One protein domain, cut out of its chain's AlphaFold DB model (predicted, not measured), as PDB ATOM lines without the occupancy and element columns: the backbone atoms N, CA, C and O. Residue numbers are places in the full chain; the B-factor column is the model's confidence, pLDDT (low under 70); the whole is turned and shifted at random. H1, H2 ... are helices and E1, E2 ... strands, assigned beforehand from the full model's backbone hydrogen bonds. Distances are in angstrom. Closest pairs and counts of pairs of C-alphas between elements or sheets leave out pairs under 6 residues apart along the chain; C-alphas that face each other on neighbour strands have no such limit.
ATOM      1  N   ILE A  11      -8.002 -62.861 -37.884       84.94
ATOM      2  CA  ILE A  11      -6.650 -62.306 -38.003       84.94
ATOM      3  C   ILE A  11      -6.715 -60.808 -38.314       84.94
ATOM      4  O   ILE A  11      -6.096 -60.019 -37.608       84.94
ATOM      5  N   ASP A  12      -7.535 -60.405 -39.290       87.12
ATOM      6  CA  ASP A  12      -7.736 -58.992 -39.627       87.12
ATOM      7  C   ASP A  12      -8.254 -58.185 -38.418       87.12
ATOM      8  O   ASP A  12      -7.800 -57.074 -38.148       87.12
ATOM      9  N   ARG A  13      -9.168 -58.768 -37.628       87.38
ATOM     10  CA  ARG A  13      -9.687 -58.139 -36.401       87.38
ATOM     11  C   ARG A  13      -8.601 -57.961 -35.347       87.38
ATOM     12  O   ARG A  13      -8.494 -56.879 -34.780       87.38
ATOM     13  N   ILE A  14      -7.804 -58.997 -35.080       87.12
ATOM     14  CA  ILE A  14      -6.681 -58.925 -34.130       87.12
ATOM     15  C   ILE A  14      -5.665 -57.875 -34.596       87.12
ATOM     16  O   ILE A  14      -5.178 -57.090 -33.784       87.12
ATOM     17  N   TYR A  15      -5.399 -57.798 -35.898       88.75
ATOM     18  CA  TYR A  15      -4.491 -56.807 -36.464       88.75
ATOM     19  C   TYR A  15      -4.966 -55.370 -36.205       88.75
ATOM     20  O   TYR A  15      -4.200 -54.531 -35.732       88.75
ATOM     21  N   VAL A  16      -6.244 -55.076 -36.457       89.19
ATOM     22  CA  VAL A  16      -6.798 -53.739 -36.186       89.19
ATOM     23  C   VAL A  16      -6.861 -53.454 -34.683       89.19
ATOM     24  O   VAL A  16      -6.521 -52.354 -34.250       89.19
ATOM     25  N   LEU A  17      -7.231 -54.448 -33.865       88.56
ATOM     26  CA  LEU A  17      -7.253 -54.324 -32.401       88.56
ATOM     27  C   LEU A  17      -5.871 -54.022 -31.812       88.56
ATOM     28  O   LEU A  17      -5.773 -53.316 -30.814       88.56
ATOM     29  N   THR A  18      -4.808 -54.525 -32.436       89.00
ATOM     30  CA  THR A  18      -3.420 -54.253 -32.036       89.00
ATOM     31  C   THR A  18      -2.892 -52.913 -32.559       89.00
ATOM     32  O   THR A  18      -1.725 -52.597 -32.354       89.00
ATOM     33  N   GLY A  19      -3.754 -52.090 -33.169       88.25
ATOM     34  CA  GLY A  19      -3.438 -50.732 -33.619       88.25
ATOM     35  C   GLY A  19      -3.175 -50.607 -35.118       88.25
ATOM     36  O   GLY A  19      -2.869 -49.511 -35.592       88.25
ATOM     37  N   GLY A  20      -3.321 -51.699 -35.867       89.19
ATOM     38  CA  GLY A  20      -3.114 -51.721 -37.303       89.19
ATOM     39  C   GLY A  20      -4.169 -50.970 -38.095       89.19
ATOM     40  O   GLY A  20      -5.354 -50.984 -37.761       89.19
ATOM     41  N   LYS A  21      -3.733 -50.301 -39.164       89.19
ATOM     42  CA  LYS A  21      -4.599 -49.504 -40.037       89.19
ATOM     43  C   LYS A  21      -4.193 -49.666 -41.493       89.19
ATOM     44  O   LYS A  21      -3.041 -49.964 -41.813       89.19
ATOM     45  N   CYS A  22      -5.143 -49.416 -42.384       88.81
ATOM     46  CA  CYS A  22      -4.835 -49.249 -43.792       88.81
ATOM     47  C   CYS A  22      -4.450 -47.793 -44.078       88.81
ATOM     48  O   CYS A  22      -5.198 -46.870 -43.762       88.81
ATOM     49  N   VAL A  23      -3.276 -47.596 -44.672       87.00
ATOM     50  CA  VAL A  23      -2.682 -46.293 -44.987       87.00
ATOM     51  C   VAL A  23      -2.668 -46.097 -46.501       87.00
ATOM     52  O   VAL A  23      -2.344 -47.016 -47.247       87.00
ATOM     53  N   SER A  24      -3.015 -44.904 -46.983       82.69
ATOM     54  CA  SER A  24      -3.018 -44.601 -48.419       82.69
ATOM     55  C   SER A  24      -1.595 -44.461 -48.966       82.69
ATOM     56  O   SER A  24      -0.803 -43.713 -48.395       82.69
ATOM     57  N   LEU A  25      -1.299 -45.062 -50.121       77.25
ATOM     58  CA  LEU A  25      -0.013 -44.862 -50.807       77.25
ATOM     59  C   LEU A  25       0.120 -43.478 -51.471       77.25
ATOM     60  O   LEU A  25       1.231 -42.998 -51.653       77.25
ATOM     61  N   LEU A  26      -1.001 -42.831 -51.812       75.06
ATOM     62  CA  LEU A  26      -1.036 -41.522 -52.485       75.06
ATOM     63  C   LEU A  26      -0.988 -40.325 -51.521       75.06
ATOM     64  O   LEU A  26      -1.030 -39.185 -51.964       75.06
ATOM     65  N   GLN A  27      -0.881 -40.577 -50.211       67.31
ATOM     66  CA  GLN A  27      -0.765 -39.546 -49.169       67.31
ATOM     67  C   GLN A  27      -1.915 -38.513 -49.149       67.31
ATOM     68  O   GLN A  27      -1.788 -37.447 -48.547       67.31
ATOM     69  N   ASP A  28      -3.059 -38.854 -49.749       72.38
ATOM     70  CA  ASP A  28      -4.292 -38.075 -49.687       72.38
ATOM     71  C   ASP A  28      -4.947 -38.226 -48.309       72.38
ATOM     72  O   ASP A  28      -5.417 -39.302 -47.928       72.38
ATOM     73  N   VAL A  29      -5.012 -37.122 -47.562       71.06
ATOM     74  CA  VAL A  29      -5.525 -37.087 -46.181       71.06
ATOM     75  C   VAL A  29      -6.986 -37.550 -46.107       71.06
ATOM     76  O   VAL A  29      -7.338 -38.337 -45.232       71.06
ATOM     77  N   GLU A  30      -7.816 -37.141 -47.071       72.38
ATOM     78  CA  GLU A  30      -9.238 -37.508 -47.124       72.38
ATOM     79  C   GLU A  30      -9.447 -39.004 -47.428       72.38
ATOM     80  O   GLU A  30     -10.372 -39.644 -46.923       72.38
ATOM     81  N   MET A  31      -8.567 -39.588 -48.246       70.19
ATOM     82  CA  MET A  31      -8.624 -41.012 -48.573       70.19
ATOM     83  C   MET A  31      -8.113 -41.858 -47.404       70.19
ATOM     84  O   MET A  31      -8.721 -42.876 -47.093       70.19
ATOM     85  N   SER A  32      -7.079 -41.394 -46.696       70.94
ATOM     86  CA  SER A  32      -6.554 -42.030 -45.483       70.94
ATOM     87  C   SER A  32      -7.602 -42.130 -44.364       70.94
ATOM     88  O   SER A  32      -7.698 -43.161 -43.701       70.94
ATOM     89  N   GLU A  33      -8.455 -41.115 -44.189       73.38
ATOM     90  CA  GLU A  33      -9.532 -41.140 -43.186       73.38
ATOM     91  C   GLU A  33     -10.617 -42.179 -43.519       73.38
ATOM     92  O   GLU A  33     -11.014 -42.971 -42.662       73.38
ATOM     93  N   LYS A  34     -11.040 -42.258 -44.789       73.00
ATOM     94  CA  LYS A  34     -11.982 -43.296 -45.254       73.00
ATOM     95  C   LYS A  34     -11.367 -44.692 -45.136       73.00
ATOM     96  O   LYS A  34     -12.040 -45.644 -44.738       73.00
ATOM     97  N   LEU A  35     -10.077 -44.804 -45.432       76.44
ATOM     98  CA  LEU A  35      -9.316 -46.047 -45.431       76.44
ATOM     99  C   LEU A  35      -8.991 -46.548 -44.010       76.44
ATOM    100  O   LEU A  35      -8.900 -47.754 -43.795       76.44
ATOM    101  N   ALA A  36      -8.930 -45.657 -43.017       73.56
ATOM    102  CA  ALA A  36      -8.746 -46.010 -41.608       73.56
ATOM    103  C   ALA A  36      -9.903 -46.848 -41.030       73.56
ATOM    104  O   ALA A  36      -9.710 -47.551 -40.041       73.56
ATOM    105  N   THR A  37     -11.090 -46.799 -41.646       78.56
ATOM    106  CA  THR A  37     -12.245 -47.630 -41.256       78.56
ATOM    107  C   THR A  37     -12.227 -49.025 -41.887       78.56
ATOM    108  O   THR A  37     -13.048 -49.876 -41.537       78.56
ATOM    109  N   VAL A  38     -11.293 -49.291 -42.806       83.38
ATOM    110  CA  VAL A  38     -11.188 -50.585 -43.480       83.38
ATOM    111  C   VAL A  38     -10.595 -51.611 -42.527       83.38
ATOM    112  O   VAL A  38      -9.430 -51.538 -42.151       83.38
ATOM    113  N   LEU A  39     -11.418 -52.598 -42.177       85.12
ATOM    114  CA  LEU A  39     -11.051 -53.678 -41.264       85.12
ATOM    115  C   LEU A  39     -10.430 -54.890 -41.963       85.12
ATOM    116  O   LEU A  39      -9.934 -55.760 -41.270       85.12
ATOM    117  N   GLU A  40     -10.452 -54.971 -43.295       86.94
ATOM    118  CA  GLU A  40      -9.930 -56.120 -44.049       86.94
ATOM    119  C   GLU A  40      -8.674 -55.769 -44.852       86.94
ATOM    120  O   GLU A  40      -8.690 -54.868 -45.702       86.94
ATOM    121  N   GLN A  41      -7.619 -56.578 -44.710       86.06
ATOM    122  CA  GLN A  41      -6.384 -56.410 -45.477       86.06
ATOM    123  C   GLN A  41      -6.601 -56.518 -46.996       86.06
ATOM    124  O   GLN A  41      -5.941 -55.833 -47.782       86.06
ATOM    125  N   GLN A  42      -7.518 -57.381 -47.447       85.44
ATOM    126  CA  GLN A  42      -7.788 -57.556 -48.880       85.44
ATOM    127  C   GLN A  42      -8.432 -56.309 -49.494       85.44
ATOM    128  O   GLN A  42      -8.059 -55.910 -50.598       85.44
ATOM    129  N   VAL A  43      -9.366 -55.682 -48.775       86.62
ATOM    130  CA  VAL A  43     -10.025 -54.442 -49.204       86.62
ATOM    131  C   VAL A  43      -9.019 -53.297 -49.216       86.62
ATOM    132  O   VAL A  43      -8.941 -52.584 -50.211       86.62
ATOM    133  N   CYS A  44      -8.175 -53.197 -48.185       87.94
ATOM    134  CA  CYS A  44      -7.082 -52.228 -48.136       87.94
ATOM    135  C   CYS A  44      -6.202 -52.281 -49.394       87.94
ATOM    136  O   CYS A  44      -6.017 -51.275 -50.076       87.94
ATOM    137  N   ARG A  45      -5.728 -53.480 -49.758       87.19
ATOM    138  CA  ARG A  45      -4.870 -53.674 -50.937       87.19
ATOM    139  C   ARG A  45      -5.595 -53.382 -52.251       87.19
ATOM    140  O   ARG A  45      -4.986 -52.836 -53.164       87.19
ATOM    141  N   ARG A  46      -6.889 -53.714 -52.358       86.31
ATOM    142  CA  ARG A  46      -7.709 -53.396 -53.547       86.31
ATOM    143  C   ARG A  46      -7.907 -51.897 -53.741       86.31
ATOM    144  O   ARG A  46      -7.964 -51.446 -54.877       86.31
ATOM    145  N   LEU A  47      -7.990 -51.141 -52.649       84.62
ATOM    146  CA  LEU A  47      -8.093 -49.682 -52.669       84.62
ATOM    147  C   LEU A  47      -6.736 -48.988 -52.889       84.62
ATOM    148  O   LEU A  47      -6.665 -47.764 -52.845       84.62
ATOM    149  N   GLY A  48      -5.655 -49.745 -53.124       83.94
ATOM    150  CA  GLY A  48      -4.308 -49.191 -53.288       83.94
ATOM    151  C   GLY A  48      -3.681 -48.714 -51.974       83.94
ATOM    152  O   GLY A  48      -2.761 -47.899 -51.987       83.94
ATOM    153  N   GLY A  49      -4.187 -49.193 -50.838       86.06
ATOM    154  CA  GLY A  49      -3.639 -48.936 -49.516       86.06
ATOM    155  C   GLY A  49      -2.592 -49.965 -49.086       86.06
ATOM    156  O   GLY A  49      -2.565 -51.108 -49.552       86.06
ATOM    157  N   GLN A  50      -1.747 -49.558 -48.145       87.81
ATOM    158  CA  GLN A  50      -0.779 -50.395 -47.452       87.81
ATOM    159  C   GLN A  50      -1.249 -50.672 -46.021       87.81
ATOM    160  O   GLN A  50      -1.607 -49.766 -45.276       87.81
ATOM    161  N   TRP A  51      -1.231 -51.941 -45.629       87.44
ATOM    162  CA  TRP A  51      -1.589 -52.394 -44.285       87.44
ATOM    163  C   TRP A  51      -0.374 -52.227 -43.360       87.44
ATOM    164  O   TRP A  51       0.685 -52.775 -43.670       87.44
ATOM    165  N   SER A  52      -0.479 -51.417 -42.301       86.81
ATOM    166  CA  SER A  52       0.668 -51.064 -41.451       86.81
ATOM    167  C   SER A  52       0.282 -50.796 -39.990       86.81
ATOM    168  O   SER A  52      -0.843 -50.397 -39.686       86.81
ATOM    169  N   GLY A  53       1.248 -50.980 -39.085       85.62
ATOM    170  CA  GLY A  53       1.169 -50.581 -37.675       85.62
ATOM    171  C   GLY A  53       0.509 -51.576 -36.715       85.62
ATOM    172  O   GLY A  53       0.512 -51.318 -35.517       85.62
TER     173      GLY A  53
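What this domain is: This is residues 11 to 53 of the 158 residues of an uncharacterized protein of Rhizopus microsporus var. microsporus (UniProt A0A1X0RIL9). A short ribbon of two antiparallel strands, E1 beside E2, has the helices H2 and H3 packed on it, while H1 sits off at one end of the long axis. The 43 printed residues hold H1, E1, H2, H3 and E2 in chain order, mixed in class. The whole is compact, radius of gyration of the C-alphas 9.3 A, spanning 26 by 17 by 14 A.

Where its parts are: Find E1 at residues 21 to 24, 9.8 A long, and E2 at 49 to 52, 9.4 A, ending at C-alpha 52 (0.668, -51.064, -41.451). H1, residues 11 to 17, starts at C-alpha 11 (-6.650, -62.306, -38.003); it and H2, 29 to 35, each run 9.8 A, and H3, 41 to 46, 8.7 A.

How they stand to each other: Between E1 and E2, look for N 23 and O 50, 2.8 A apart, within hydrogen-bond range. The closest C-alphas of E1 and H2 are Ser 24 and Ser 32, 5.3 A; of H3 and E2, Gln 41 and Trp 51, 6.4 A. H1 and H2 are apart. In H1, H2 and H3 every O i to N i+4 pair is within hydrogen-bond range.

The domain as a whole: The printed part has no cut, and its four links are tight. Only residue 27 has pLDDT under 70.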